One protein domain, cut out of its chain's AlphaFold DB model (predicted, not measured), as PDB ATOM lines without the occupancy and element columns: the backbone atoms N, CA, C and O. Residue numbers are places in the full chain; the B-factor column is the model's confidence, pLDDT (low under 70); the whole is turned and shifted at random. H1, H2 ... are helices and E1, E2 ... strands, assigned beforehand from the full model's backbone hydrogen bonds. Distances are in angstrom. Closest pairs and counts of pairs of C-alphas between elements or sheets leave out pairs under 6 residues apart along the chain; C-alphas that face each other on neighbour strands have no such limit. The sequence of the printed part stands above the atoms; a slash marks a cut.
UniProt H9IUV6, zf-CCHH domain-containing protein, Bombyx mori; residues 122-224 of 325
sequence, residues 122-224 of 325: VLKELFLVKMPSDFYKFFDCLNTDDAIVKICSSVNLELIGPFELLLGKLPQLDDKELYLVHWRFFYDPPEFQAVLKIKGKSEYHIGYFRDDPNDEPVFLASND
ATOM      1  N   VAL A 122      58.413  20.283  -6.432       94.12
ATOM      2  CA  VAL A 122      59.807  20.423  -5.988       94.12
ATOM      3  C   VAL A 122      60.419  21.769  -6.381       94.12
ATOM      4  O   VAL A 122      61.313  22.245  -5.693       94.12
ATOM      5  N   LEU A 123      59.934  22.449  -7.431       94.25
ATOM      6  CA  LEU A 123      60.509  23.734  -7.857       94.25
ATOM      7  C   LEU A 123      60.446  24.795  -6.754       94.25
ATOM      8  O   LEU A 123      61.431  25.498  -6.534       94.25
ATOM      9  N   LYS A 124      59.322  24.879  -6.028       94.19
ATOM     10  CA  LYS A 124      59.193  25.826  -4.912       94.19
ATOM     11  C   LYS A 124      60.031  25.400  -3.705       94.19
ATOM     12  O   LYS A 124      60.527  26.260  -2.989       94.19
ATOM     13  N   GLU A 125      60.202  24.100  -3.478       94.06
ATOM     14  CA  GLU A 125      61.039  23.594  -2.385       94.06
ATOM     15  C   GLU A 125      62.531  23.868  -2.633       94.06
ATOM     16  O   GLU A 125      63.240  24.297  -1.726       94.06
ATOM     17  N   LEU A 126      63.003  23.648  -3.863       93.88
ATOM     18  CA  LEU A 126      64.418  23.730  -4.226       93.88
ATOM     19  C   LEU A 126      64.882  25.161  -4.531       93.88
ATOM     20  O   LEU A 126      65.977  25.545  -4.133       93.88
ATOM     21  N   PHE A 127      64.064  25.958  -5.223       94.50
ATOM     22  CA  PHE A 127      64.414  27.332  -5.615       94.50
ATOM     23  C   PHE A 127      63.747  28.409  -4.744       94.50
ATOM     24  O   PHE A 127      63.907  29.593  -5.025       94.50
ATOM     25  N   LEU A 128      62.981  28.019  -3.718       94.81
ATOM     26  CA  LEU A 128      62.249  28.883  -2.771       94.81
ATOM     27  C   LEU A 128      61.150  29.785  -3.376       94.81
ATOM     28  O   LEU A 128      60.359  30.364  -2.632       94.81
ATOM     29  N   VAL A 129      61.032  29.854  -4.706       94.81
ATOM     30  CA  VAL A 129      60.078  30.705  -5.440       94.81
ATOM     31  C   VAL A 129      59.124  29.887  -6.317       94.81
ATOM     32  O   VAL A 129      59.451  28.802  -6.798       94.81
ATOM     33  N   LYS A 130      57.916  30.411  -6.560       95.06
ATOM     34  CA  LYS A 130      56.916  29.779  -7.439       95.06
ATOM     35  C   LYS A 130      57.160  30.173  -8.901       95.06
ATOM     36  O   LYS A 130      57.118  31.360  -9.227       95.06
ATOM     37  N   MET A 131      57.340  29.209  -9.805       96.38
ATOM     38  CA  MET A 131      57.412  29.511 -11.245       96.38
ATOM     39  C   MET A 131      56.060  30.023 -11.788       96.38
ATOM     40  O   MET A 131      55.016  29.480 -11.408       96.38
ATOM     41  N   PRO A 132      56.063  31.059 -12.650       96.56
ATOM     42  CA  PRO A 132      54.847  31.657 -13.204       96.56
ATOM     43  C   PRO A 132      54.193  30.779 -14.286       96.56
ATOM     44  O   PRO A 132      54.734  29.755 -14.700       96.56
ATOM     45  N   SER A 133      52.989  31.144 -14.742       95.75
ATOM     46  CA  SER A 133      52.223  30.291 -15.674       95.75
ATOM     47  C   SER A 133      52.777  30.253 -17.106       95.75
ATOM     48  O   SER A 133      52.552  29.282 -17.825       95.75
ATOM     49  N   ASP A 134      53.471  31.306 -17.532       95.62
ATOM     50  CA  ASP A 134      54.136  31.434 -18.830       95.62
ATOM     51  C   ASP A 134      55.372  30.532 -18.937       95.62
ATOM     52  O   ASP A 134      55.586  29.967 -20.003       95.62
ATOM     53  N   PHE A 135      56.106  30.299 -17.842       96.44
ATOM     54  CA  PHE A 135      57.216  29.336 -17.786       96.44
ATOM     55  C   PHE A 135      56.794  27.941 -18.282       96.44
ATOM     56  O   PHE A 135      57.436  27.374 -19.166       96.44
ATOM     57  N   TYR A 136      55.674  27.418 -17.770       94.94
ATOM     58  CA  TYR A 136      55.144  26.114 -18.187       94.94
ATOM     59  C   TYR A 136      54.619  26.152 -19.628       94.94
ATOM     60  O   TYR A 136      55.042  25.347 -20.451       94.94
ATOM     61  N   LYS A 137      53.799  27.157 -19.979       94.19
ATOM     62  CA  LYS A 137      53.274  27.332 -21.351       94.19
ATOM     63  C   LYS A 137      54.388  27.445 -22.395       94.19
ATOM     64  O   LYS A 137      54.239  26.957 -23.510       94.19
ATOM     65  N   PHE A 138      55.496  28.101 -22.058       92.44
ATOM     66  CA  PHE A 138      56.663  28.226 -22.926       92.44
ATOM     67  C   PHE A 138      57.339  26.871 -23.146       92.44
ATOM     68  O   PHE A 138      57.675  26.547 -24.285       92.44
ATOM     69  N   PHE A 139      57.481  26.056 -22.096       92.31
ATOM     70  CA  PHE A 139      57.967  24.685 -22.235       92.31
ATOM     71  C   PHE A 139      57.034  23.836 -23.107       92.31
ATOM     72  O   PHE A 139      57.501  23.221 -24.063       92.31
ATOM     73  N   ASP A 140      55.725  23.871 -22.845       90.62
ATOM     74  CA  ASP A 140      54.715  23.113 -23.596       90.62
ATOM     75  C   ASP A 140      54.725  23.473 -25.093       90.62
ATOM     76  O   ASP A 140      54.697  22.591 -25.950       90.62
ATOM     77  N   CYS A 141      54.850  24.764 -25.424       88.00
ATOM     78  CA  CYS A 141      55.004  25.238 -26.804       88.00
ATOM     79  C   CYS A 141      56.265  24.684 -27.491       88.00
ATOM     80  O   CYS A 141      56.224  24.355 -28.680       88.00
ATOM     81  N   LEU A 142      57.389  24.585 -26.771       86.38
ATOM     82  CA  LEU A 142      58.639  24.023 -27.296       86.38
ATOM     83  C   LEU A 142      58.601  22.491 -27.400       86.38
ATOM     84  O   LEU A 142      59.300  21.932 -28.247       86.38
ATOM     85  N   ASN A 143      57.813  21.818 -26.559       80.44
ATOM     86  CA  ASN A 143      57.732  20.359 -26.460       80.44
ATOM     87  C   ASN A 143      56.800  19.713 -27.503       80.44
ATOM     88  O   ASN A 143      56.287  18.612 -27.312       80.44
ATOM     89  N   THR A 144      56.580  20.394 -28.626       75.62
ATOM     90  CA  THR A 144      55.925  19.817 -29.800       75.62
ATOM     91  C   THR A 144      56.934  18.970 -30.586       75.62
ATOM     92  O   THR A 144      58.043  19.420 -30.878       75.62
ATOM     93  N   ASP A 145      56.571  17.723 -30.899       68.12
ATOM     94  CA  ASP A 145      57.335  16.781 -31.737       68.12
ATOM     95  C   ASP A 145      58.828  16.593 -31.352       68.12
ATOM     96  O   ASP A 145      59.703  16.560 -32.223       68.12
ATOM     97  N   ASP A 146      59.139  16.516 -30.048       66.00
ATOM     98  CA  ASP A 146      60.507  16.430 -29.485       66.00
ATOM     99  C   ASP A 146      61.464  17.551 -29.967       66.00
ATOM    100  O   ASP A 146      62.698  17.456 -29.900       66.00
ATOM    101  N   ALA A 147      60.914  18.663 -30.466       75.62
ATOM    102  CA  ALA A 147      61.674  19.666 -31.197       75.62
ATOM    103  C   ALA A 147      62.471  20.639 -30.310       75.62
ATOM    104  O   ALA A 147      63.274  21.398 -30.863       75.62
ATOM    105  N   ILE A 148      62.329  20.608 -28.974       83.12
ATOM    106  CA  ILE A 148      62.980  21.537 -28.023       83.12
ATOM    107  C   ILE A 148      64.454  21.769 -28.382       83.12
ATOM    108  O   ILE A 148      64.886  22.899 -28.609       83.12
ATOM    109  N   VAL A 149      65.243  20.693 -28.495       76.81
ATOM    110  CA  VAL A 149      66.691  20.785 -28.752       76.81
ATOM    111  C   VAL A 149      66.982  21.463 -30.094       76.81
ATOM    112  O   VAL A 149      67.955  22.215 -30.203       76.81
ATOM    113  N   LYS A 150      66.142  21.236 -31.108       81.62
ATOM    114  CA  LYS A 150      66.261  21.815 -32.451       81.62
ATOM    115  C   LYS A 150      65.876  23.296 -32.455       81.62
ATOM    116  O   LYS A 150      66.653  24.100 -32.966       81.62
ATOM    117  N   ILE A 151      64.745  23.655 -31.842       83.62
ATOM    118  CA  ILE A 151      64.246  25.037 -31.743       83.62
ATOM    119  C   ILE A 151      65.227  25.894 -30.935       83.62
ATOM    120  O   ILE A 151      65.727  26.902 -31.432       83.62
ATOM    121  N   CYS A 152      65.597  25.456 -29.728       84.19
ATOM    122  CA  CYS A 152      66.576  26.156 -28.897       84.19
ATOM    123  C   CYS A 152      67.922  26.319 -29.627       84.19
ATOM    124  O   CYS A 152      68.522  27.392 -29.590       84.19
ATOM    125  N   SER A 153      68.375  25.305 -30.379       83.31
ATOM    126  CA  SER A 153      69.600  25.423 -31.187       83.31
ATOM    127  C   SER A 153      69.473  26.408 -32.353       83.31
ATOM    128  O   SER A 153      70.454  27.085 -32.647       83.31
ATOM    129  N   SER A 154      68.307  26.531 -33.000       85.81
ATOM    130  CA  SER A 154      68.123  27.482 -34.108       85.81
ATOM    131  C   SER A 154      68.147  28.943 -33.658       85.81
ATOM    132  O   SER A 154      68.584  29.799 -34.422       85.81
ATOM    133  N   VAL A 155      67.735  29.220 -32.416       86.25
ATOM    134  CA  VAL A 155      67.828  30.554 -31.786       86.25
ATOM    135  C   VAL A 155      69.072  30.720 -30.897       86.25
ATOM    136  O   VAL A 155      69.226  31.737 -30.232       86.25
ATOM    137  N   ASN A 156      69.977  29.735 -30.897       88.75
ATOM    138  CA  ASN A 156      71.216  29.708 -30.110       88.75
ATOM    139  C   ASN A 156      71.033  29.816 -28.575       88.75
ATOM    140  O   ASN A 156      71.958  30.225 -27.869       88.75
ATOM    141  N   LEU A 157      69.871  29.412 -28.051       90.62
ATOM    142  CA  LEU A 157      69.558  29.385 -26.619       90.62
ATOM    143  C   LEU A 157      69.612  27.964 -26.037       90.62
ATOM    144  O   LEU A 157      69.578  26.959 -26.747       90.62
ATOM    145  N   GLU A 158      69.689  27.882 -24.716       91.94
ATOM    146  CA  GLU A 158      69.625  26.665 -23.916       91.94
ATOM    147  C   GLU A 158      68.772  26.924 -22.670       91.94
ATOM    148  O   GLU A 158      68.995  27.905 -21.959       91.94
ATOM    149  N   LEU A 159      67.798  26.043 -22.434       93.56
ATOM    150  CA  LEU A 159      66.982  26.000 -21.222       93.56
ATOM    151  C   LEU A 159      67.849  25.533 -20.043       93.56
ATOM    152  O   LEU A 159      68.537  24.517 -20.161       93.56
ATOM    153  N   ILE A 160      67.819  26.269 -18.934       95.00
ATOM    154  CA  ILE A 160      68.642  26.036 -17.737       95.00
ATOM    155  C   ILE A 160      67.824  26.232 -16.450       95.00
ATOM    156  O   ILE A 160      66.644  26.590 -16.496       95.00
ATOM    157  N   GLY A 161      68.450  25.995 -15.295       94.94
ATOM    158  CA  GLY A 161      67.847  26.249 -13.985       94.94
ATOM    159  C   GLY A 161      66.569  25.420 -13.782       94.94
ATOM    160  O   GLY A 161      66.599  24.211 -14.014       94.94
ATOM    161  N   PRO A 162      65.433  26.036 -13.406       96.31
ATOM    162  CA  PRO A 162      64.144  25.354 -13.257       96.31
ATOM    163  C   PRO A 162      63.702  24.500 -14.459       96.31
ATOM    164  O   PRO A 162      63.056  23.472 -14.261       96.31
ATOM    165  N   PHE A 163      64.062  24.861 -15.700       96.00
ATOM    166  CA  PHE A 163      63.713  24.040 -16.870       96.00
ATOM    167  C   PHE A 163      64.440  22.689 -16.903       96.00
ATOM    168  O   PHE A 163      63.983  21.777 -17.590       96.00
ATOM    169  N   GLU A 164      65.545  22.512 -16.172       94.88
ATOM    170  CA  GLU A 164      66.197  21.202 -16.094       94.88
ATOM    171  C   GLU A 164      65.307  20.154 -15.423       94.88
ATOM    172  O   GLU A 164      65.441  18.979 -15.755       94.88
ATOM    173  N   LEU A 165      64.362  20.547 -14.556       95.25
ATOM    174  CA  LEU A 165      63.367  19.614 -14.022       95.25
ATOM    175  C   LEU A 165      62.483  19.087 -15.154       95.25
ATOM    176  O   LEU A 165      62.425  17.884 -15.378       95.25
ATOM    177  N   LEU A 166      61.869  19.998 -15.912       93.88
ATOM    178  CA  LEU A 166      60.980  19.680 -17.035       93.88
ATOM    179  C   LEU A 166      61.689  18.869 -18.137       93.88
ATOM    180  O   LEU A 166      61.066  18.065 -18.821       93.88
ATOM    181  N   LEU A 167      63.009  19.028 -18.279       92.31
ATOM    182  CA  LEU A 167      63.851  18.236 -19.183       92.31
ATOM    183  C   LEU A 167      64.289  16.865 -18.624       92.31
ATOM    184  O   LEU A 167      65.018  16.157 -19.322       92.31
ATOM    185  N   GLY A 168      63.936  16.512 -17.383       91.88
ATOM    186  CA  GLY A 168      64.394  15.288 -16.707       91.88
ATOM    187  C   GLY A 168      65.898  15.277 -16.390       91.88
ATOM    188  O   GLY A 168      66.528  14.221 -16.376       91.88
ATOM    189  N   LYS A 169      66.499  16.461 -16.208       92.38
ATOM    190  CA  LYS A 169      67.950  16.689 -16.054       92.38
ATOM    191  C   LYS A 169      68.356  17.336 -14.733       92.38
ATOM    192  O   LYS A 169      69.554  17.408 -14.474       92.38
ATOM    193  N   LEU A 170      67.413  17.787 -13.904       93.56
ATOM    194  CA  LEU A 170      67.733  18.354 -12.593       93.56
ATOM    195  C   LEU A 170      68.216  17.229 -11.655       93.56
ATOM    196  O   LEU A 170      67.422  16.333 -11.337       93.56
ATOM    197  N   PRO A 171      69.497  17.224 -11.241       92.00
ATOM    198  CA  PRO A 171      70.032  16.176 -10.383       92.00
ATOM    199  C   PRO A 171      69.435  16.286  -8.981       92.00
ATOM    200  O   PRO A 171      69.106  17.377  -8.529       92.00
ATOM    201  N   GLN A 172      69.351  15.160  -8.279       91.62
ATOM    202  CA  GLN A 172      69.109  15.118  -6.842       91.62
ATOM    203  C   GLN A 172      70.446  15.273  -6.108       91.62
ATOM    204  O   GLN A 172      71.405  14.544  -6.364       91.62
ATOM    205  N   LEU A 173      70.498  16.246  -5.205       87.88
ATOM    206  CA  LEU A 173      71.660  16.620  -4.406       87.88
ATOM    207  C   LEU A 173      71.349  16.400  -2.922       87.88
ATOM    208  O   LEU A 173      70.250  16.726  -2.469       87.88
ATOM    209  N   ASP A 174      72.327  15.881  -2.174       85.94
ATOM    210  CA  ASP A 174      72.220  15.688  -0.717       85.94
ATOM    211  C   ASP A 174      72.036  17.029   0.021       85.94
ATOM    212  O   ASP A 174      71.332  17.111   1.026       85.94
ATOM    213  N   ASP A 175      72.663  18.084  -0.507       87.00
ATOM    214  CA  ASP A 175      72.562  19.462  -0.036       87.00
ATOM    215  C   ASP A 175      71.639  20.270  -0.964       87.00
ATOM    216  O   ASP A 175      71.928  20.458  -2.151       87.00
ATOM    217  N   LYS A 176      70.516  20.742  -0.410       87.19
ATOM    218  CA  LYS A 176      69.506  21.531  -1.128       87.19
ATOM    219  C   LYS A 176      69.865  23.013  -1.256       87.19
ATOM    220  O   LYS A 176      69.306  23.679  -2.121       87.19
ATOM    221  N   GLU A 177      70.811  23.546  -0.482       88.25
ATOM    222  CA  GLU A 177      71.227  24.949  -0.644       88.25
ATOM    223  C   GLU A 177      71.939  25.171  -1.992       88.25
ATOM    224  O   GLU A 177      71.951  26.274  -2.539       88.25
ATOM    225  N   LEU A 178      72.448  24.094  -2.601       87.19
ATOM    226  CA  LEU A 178      73.110  24.123  -3.904       87.19
ATOM    227  C   LEU A 178      72.192  24.537  -5.064       87.19
ATOM    228  O   LEU A 178      72.691  25.075  -6.053       87.19
ATOM    229  N   TYR A 179      70.869  24.361  -4.957       89.25
ATOM    230  CA  TYR A 179      69.938  24.842  -5.990       89.25
ATOM    231  C   TYR A 179      69.817  26.373  -6.012       89.25
ATOM    232  O   TYR A 179      69.517  26.940  -7.059       89.25
ATOM    233  N   LEU A 180      70.134  27.061  -4.906       87.81
ATOM    234  CA  LEU A 180      70.089  28.529  -4.808       87.81
ATOM    235  C   LEU A 180      71.210  29.215  -5.614       87.81
ATOM    236  O   LEU A 180      71.090  30.379  -6.010       87.81
ATOM    237  N   VAL A 181      72.296  28.477  -5.871       87.31
ATOM    238  CA  VAL A 181      73.433  28.886  -6.716       87.31
ATOM    239  C   VAL A 181      73.466  28.159  -8.065       87.31
ATOM    240  O   VAL A 181      74.330  28.435  -8.899       87.31
ATOM    241  N   HIS A 182      72.528  27.240  -8.312       89.88
ATOM    242  CA  HIS A 182      72.435  26.498  -9.566       89.88
ATOM    243  C   HIS A 182      72.057  27.439 -10.710       89.88
ATOM    244  O   HIS A 182      71.035  28.117 -10.657       89.88
ATOM    245  N   TRP A 183      72.910  27.503 -11.734       92.75
ATOM    246  CA  TRP A 183      72.818  28.458 -12.848       92.75
ATOM    247  C   TRP A 183      72.797  29.955 -12.477       92.75
ATOM    248  O   TRP A 183      72.525  30.779 -13.346       92.75
ATOM    249  N   ARG A 184      73.162  30.332 -11.244       87.75
ATOM    250  CA  ARG A 184      73.361  31.738 -10.859       87.75
ATOM    251  C   ARG A 184      74.698  32.253 -11.406       87.75
ATOM    252  O   ARG A 184      75.754  31.703 -11.080       87.75
ATOM    253  N   PHE A 185      74.671  33.295 -12.233       86.31
ATOM    254  CA  PHE A 185      75.874  33.944 -12.755       86.31
ATOM    255  C   PHE A 185      76.421  34.976 -11.754       86.31
ATOM    256  O   PHE A 185      75.779  35.342 -10.773       86.31
ATOM    257  N   PHE A 186      77.658  35.430 -11.978       80.50
ATOM    258  CA  PHE A 186      78.423  36.209 -10.992       80.50
ATOM    259  C   PHE A 186      77.788  37.556 -10.601       80.50
ATOM    260  O   PHE A 186      78.013  38.030  -9.489       80.50
ATOM    261  N   TYR A 187      77.025  38.172 -11.506       78.69
ATOM    262  CA  TYR A 187      76.395  39.481 -11.299       78.69
ATOM    263  C   TYR A 187      74.893  39.395 -11.008       78.69
ATOM    264  O   TYR A 187      74.239  40.429 -10.921       78.69
ATOM    265  N   ASP A 188      74.347  38.190 -10.851       83.06
ATOM    266  CA  ASP A 188      72.910  37.995 -10.687       83.06
ATOM    267  C   ASP A 188      72.507  38.308  -9.240       83.06
ATOM    268  O   ASP A 188      72.944  37.597  -8.322       83.06
ATOM    269  N   PRO A 189      71.658  39.323  -9.000       84.81
ATOM    270  CA  PRO A 189      71.158  39.632  -7.665       84.81
ATOM    271  C   PRO A 189      70.108  38.583  -7.234       84.81
ATOM    272  O   PRO A 189      69.555  37.897  -8.101       84.81
ATOM    273  N   PRO A 190      69.844  38.373  -5.928       85.38
ATOM    274  CA  PRO A 190      68.910  37.347  -5.435       85.38
ATOM    275  C   PRO A 190      67.535  37.328  -6.128       85.38
ATOM    276  O   PRO A 190      67.010  36.253  -6.410       85.38
ATOM    277  N   GLU A 191      67.025  38.511  -6.463       90.50
ATOM    278  CA  GLU A 191      65.788  38.824  -7.188       90.50
ATOM    279  C   GLU A 191      65.719  38.181  -8.585       90.50
ATOM    280  O   GLU A 191      64.635  37.919  -9.110       90.50
ATOM    281  N   PHE A 192      66.878  37.920  -9.194       91.38
ATOM    282  CA  PHE A 192      67.012  37.380 -10.540       91.38
ATOM    283  C   PHE A 192      67.235  35.860 -10.526       91.38
ATOM    284  O   PHE A 192      68.155  35.349  -9.880       91.38
ATOM    285  N   GLN A 193      66.413  35.138 -11.291       95.50
ATOM    286  CA  GLN A 193      66.465  33.685 -11.462       95.50
ATOM    287  C   GLN A 193      66.677  33.335 -12.942       95.50
ATOM    288  O   GLN A 193      65.737  33.385 -13.738       95.50
ATOM    289  N   ALA A 194      67.905  32.961 -13.315       95.25
ATOM    290  CA  ALA A 194      68.255  32.579 -14.684       95.25
ATOM    291  C   ALA A 194      67.494  31.321 -15.156       95.25
ATOM    292  O   ALA A 194      67.456  30.301 -14.464       95.25
ATOM    293  N   VAL A 195      66.920  31.382 -16.363       96.75
ATOM    294  CA  VAL A 195      66.154  30.276 -16.978       96.75
ATOM    295  C   VAL A 195      66.584  29.955 -18.415       96.75
ATOM    296  O   VAL A 195      66.382  28.841 -18.895       96.75
ATOM    297  N   LEU A 196      67.230  30.890 -19.112       94.75
ATOM    298  CA  LEU A 196      67.761  30.702 -20.465       94.75
ATOM    299  C   LEU A 196      69.196  31.220 -20.537       94.75
ATOM    300  O   LEU A 196      69.492  32.260 -19.962       94.75
ATOM    301  N   LYS A 197      70.068  30.580 -21.319       92.94
ATOM    302  CA  LYS A 197      71.362  31.169 -21.716       92.94
ATOM    303  C   LYS A 197      71.673  30.976 -23.190       92.94
ATOM    304  O   LYS A 197      71.136  30.073 -23.823       92.94
ATOM    305  N   ILE A 198      72.594  31.772 -23.728       89.38
ATOM    306  CA  ILE A 198      73.171  31.526 -25.054       89.38
ATOM    307  C   ILE A 198      74.164  30.352 -25.010       89.38
ATOM    308  O   ILE A 198      74.950  30.207 -24.072       89.38
ATOM    309  N   LYS A 199      74.181  29.521 -26.059       84.38
ATOM    310  CA  LYS A 199      75.189  28.457 -26.203       84.38
ATOM    311  C   LYS A 199      76.571  29.041 -26.526       84.38
ATOM    312  O   LYS A 199      76.722  29.918 -27.378       84.38
ATOM    313  N   GLY A 200      77.619  28.489 -25.908       80.69
ATOM    314  CA  GLY A 200      79.016  28.751 -26.272       80.69
ATOM    315  C   GLY A 200      79.825  29.503 -25.211       80.69
ATOM    316  O   GLY A 200      79.992  29.015 -24.100       80.69
ATOM    317  N   LYS A 201      80.439  30.633 -25.598       75.31
ATOM    318  CA  LYS A 201      81.344  31.436 -24.742       75.31
ATOM    319  C   LYS A 201      80.742  32.768 -24.272       75.31
ATOM    320  O   LYS A 201      81.457  33.547 -23.643       75.31
ATOM    321  N   SER A 202      79.503  33.077 -24.653       79.06
ATOM    322  CA  SER A 202      78.808  34.219 -24.062       79.06
ATOM    323  C   SER A 202      78.268  33.802 -22.703       79.06
ATOM    324  O   SER A 202      77.805  32.675 -22.557       79.06
ATOM    325  N   GLU A 203      78.311  34.718 -21.745       84.00
ATOM    326  CA  GLU A 203      77.586  34.583 -20.479       84.00
ATOM    327  C   GLU A 203      76.222  35.282 -20.565       84.00
ATOM    328  O   GLU A 203      75.571  35.447 -19.545       84.00
ATOM    329  N   TYR A 204      75.776  35.661 -21.776       87.50
ATOM    330  CA  TYR A 204      74.422  36.161 -22.009       87.50
ATOM    331  C   TYR A 204      73.383  35.147 -21.536       87.50
ATOM    332  O   TYR A 204      73.374  33.994 -21.993       87.50
ATOM    333  N   HIS A 205      72.482  35.604 -20.678       92.50
ATOM    334  CA  HIS A 205      71.402  34.804 -20.131       92.50
ATOM    335  C   HIS A 205      70.177  35.670 -19.813       92.50
ATOM    336  O   HIS A 205      70.273  36.889 -19.696       92.50
ATOM    337  N   ILE A 206      69.017  35.022 -19.720       93.94
ATOM    338  CA  ILE A 206      67.714  35.634 -19.446       93.94
ATOM    339  C   ILE A 206      67.130  34.956 -18.207       93.94
ATOM    340  O   ILE A 206      67.195  33.727 -18.071       93.94
ATOM    341  N   GLY A 207      66.562  35.751 -17.309       96.38
ATOM    342  CA  GLY A 207      65.999  35.298 -16.045       96.38
ATOM    343  C   GLY A 207      64.769  36.093 -15.639       96.38
ATOM    344  O   GLY A 207      64.562  37.220 -16.086       96.38
ATOM    345  N   TYR A 208      63.944  35.485 -14.794       96.81
ATOM    346  CA  TYR A 208      62.814  36.159 -14.160       96.81
ATOM    347  C   TYR A 208      63.319  37.075 -13.045       96.81
ATOM    348  O   TYR A 208      64.156  36.645 -12.253       96.81
ATOM    349  N   PHE A 209      62.792  38.298 -12.966       93.25
ATOM    350  CA  PHE A 209      63.088  39.252 -11.895       93.25
ATOM    351  C   PHE A 209      61.892  39.380 -10.939       93.25
ATOM    352  O   PHE A 209      60.754  39.533 -11.391       93.25
ATOM    353  N   ARG A 210      62.132  39.300  -9.625       92.25
ATOM    354  CA  ARG A 210      61.108  39.385  -8.567       92.25
ATOM    355  C   ARG A 210      61.488  40.415  -7.514       92.25
ATOM    356  O   ARG A 210      62.541  40.280  -6.903       92.25
ATOM    357  N   ASP A 211      60.584  41.348  -7.235       85.75
ATOM    358  CA  ASP A 211      60.744  42.294  -6.125       85.75
ATOM    359  C   ASP A 211      60.468  41.636  -4.753       85.75
ATOM    360  O   ASP A 211      61.113  41.981  -3.766       85.75
ATOM    361  N   ASP A 212      59.558  40.651  -4.689       90.38
ATOM    362  CA  ASP A 212      59.303  39.804  -3.511       90.38
ATOM    363  C   ASP A 212      59.333  38.308  -3.906       90.38
ATOM    364  O   ASP A 212      58.755  37.930  -4.931       90.38
ATOM    365  N   PRO A 213      59.980  37.413  -3.129       91.12
ATOM    366  CA  PRO A 213      60.064  35.983  -3.448       91.12
ATOM    367  C   PRO A 213      58.716  35.234  -3.428       91.12
ATOM    368  O   PRO A 213      58.621  34.136  -3.988       91.12
ATOM    369  N   ASN A 214      57.684  35.785  -2.786       92.25
ATOM    370  CA  ASN A 214      56.343  35.199  -2.731       92.25
ATOM    371  C   ASN A 214      55.481  35.574  -3.945       92.25
ATOM    372  O   ASN A 214      54.548  34.831  -4.269       92.25
ATOM    373  N   ASP A 215      55.811  36.679  -4.615       92.38
ATOM    374  CA  ASP A 215      55.064  37.216  -5.749       92.38
ATOM    375  C   ASP A 215      55.503  36.597  -7.092       92.38
ATOM    376  O   ASP A 215      56.517  35.894  -7.224       92.38
ATOM    377  N   GLU A 216      54.684  36.816  -8.122       92.44
ATOM    378  CA  GLU A 216      55.037  36.464  -9.500       92.44
ATOM    379  C   GLU A 216      56.082  37.459 -10.047       92.44
ATOM    380  O   GLU A 216      56.132  38.607  -9.605       92.44
ATOM    381  N   PRO A 217      56.970  37.036 -10.965       92.44
ATOM    382  CA  PRO A 217      58.021  37.906 -11.468       92.44
ATOM    383  C   PRO A 217      57.439  39.034 -12.315       92.44
ATOM    384  O   PRO A 217      56.525  38.822 -13.112       92.44
ATOM    385  N   VAL A 218      58.001  40.229 -12.153       86.88
ATOM    386  CA  VAL A 218      57.487  41.459 -12.771       86.88
ATOM    387  C   VAL A 218      57.834  41.499 -14.264       86.88
ATOM    388  O   VAL A 218      57.035  41.953 -15.081       86.88
ATOM    389  N   PHE A 219      59.013  40.989 -14.629       88.31
ATOM    390  CA  PHE A 219      59.502  40.908 -16.007       88.31
ATOM    391  C   PHE A 219      60.578  39.820 -16.172       88.31
ATOM    392  O   PHE A 219      61.081  39.240 -15.203       88.31
ATOM    393  N   LEU A 220      60.939  39.548 -17.429       91.12
ATOM    394  CA  LEU A 220      62.176  38.860 -17.796       91.12
ATOM    395  C   LEU A 220      63.259  39.910 -18.067       91.12
ATOM    396  O   LEU A 220      63.058  40.789 -18.900       91.12
ATOM    397  N   ALA A 221      64.409  39.789 -17.412       87.94
ATOM    398  CA  ALA A 221      65.596  40.595 -17.688       87.94
ATOM    399  C   ALA A 221      66.665  39.755 -18.399       87.94
ATOM    400  O   ALA A 221      66.689  38.528 -18.272       87.94
ATOM    401  N   SER A 222      67.571  40.409 -19.131       87.56
ATOM    402  CA  SER A 222      68.726  39.749 -19.743       87.56
ATOM    403  C   SER A 222      70.029  40.452 -19.401       87.56
ATOM    404  O   SER A 222      70.144  41.657 -19.605       87.56
ATOM    405  N   ASN A 223      71.019  39.687 -18.961       81.25
ATOM    406  CA  ASN A 223      72.334  40.173 -18.560       81.25
ATOM    407  C   ASN A 223      73.371  39.768 -19.622       81.25
ATOM    408  O   ASN A 223      73.358  38.628 -20.088       81.25
ATOM    409  N   ASP A 224      74.265  40.683 -20.018       80.50
ATOM    410  CA  ASP A 224      75.323  40.420 -21.000       80.50
ATOM    411  C   ASP A 224      76.678  41.031 -20.611       80.50
ATOM    412  O   ASP A 224      76.890  42.248 -20.622       80.50
TER     413      ASP A 224
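What this domain is: This is residues 122 to 224 of the 325 residues of the protein "zf-CCHH domain-containing protein" of Bombyx mori (UniProt H9IUV6). A strongly twisted, curled sheet of four antiparallel strands forms one side of the domain, and five short helices make a loose arc, H5, H1, H4, H2, H3, along the sheet's E1 side. H3, at one end of the arc, stands beside edge strand E1; in the arc only H1 and H5 touch. The printed part has 103 residues, with the order H1 H2 H3 E1 H4 H5 E2 E3 E4 along the chain and the sheet order E1 - E2 - E3 - E4. It is a mixed domain of helices and strands, with under half of its residues in named elements. It is compact, with a radius of gyration of the C-alphas of 13.4 A, and rounded, spanning 34 by 28 by 27 A.

Where its parts are: E2, residues 192 to 198, is the longest strand, 16.8 A from C-alpha 192 at (67.012, 37.380, -10.540) to C-alpha 198. E3, residues 205 to 209, measures 12.5 A, and E4, residues 219 to 223, measures 13.1 A and ends with C-alpha 223 at (72.334, 40.173, -18.560). E1, residues 157 to 159, measures 6.9 A. H3 is residues 148 to 154, 9.9 A; H2 is residues 133 to 142, 14.7 A. H4 is residues 163 to 166, 5.1 A; H5 is residues 177 to 180, 5.6 A. H1, residues 122 to 127, measures 8.3 A and begins with C-alpha 122 at (59.807, 20.423, -5.988).

How they stand to each other: E2, E3 and E4 form a meander, each strand the antiparallel neighbour of the one before, in two hairpins. N 195 and O 206 are 2.9 A apart between E2 and E3, and N 207 and O 221 are 2.9 A apart between E3 and E4. Edge strand E1 is antiparallel to E2, with N 158 and O 197 at 2.8 A. H3 is on the sheet but at its level, at a height of 2.7 A on a local plane fitted to only just enough C-alphas, 6; the closest C-alphas of H3 and E1, Cys 152 and Glu 158, are 5.9 A apart. H4 is only just on the sheet, with 5 pairs of C-alphas within 10 A, and only grazes it with residues 163 to 166. H2 is close to H3 but not clearly touching, the closest C-alphas, Leu 142 and Ile 148, 5.1 A apart, and their lines about perpendicular at 79 degrees. H1 and H5 touch, the C-alphas of Phe 127 and Leu 180 being closest at 5.9 A; neither is on the sheet. Every O i to N i+4 pair is within hydrogen-bond range in H1, H2 and H3; H4 and H5 are too short for such a pair.

The domain as a whole: The C-alphas farthest apart, those of Asp 145 and Asp 212, are 36.5 A apart. The printed part has no cut. The link H5 to E2, 11 residues, is long. Mean pLDDT of the printed part is 89.2, and residues 145 to 146 are under 70.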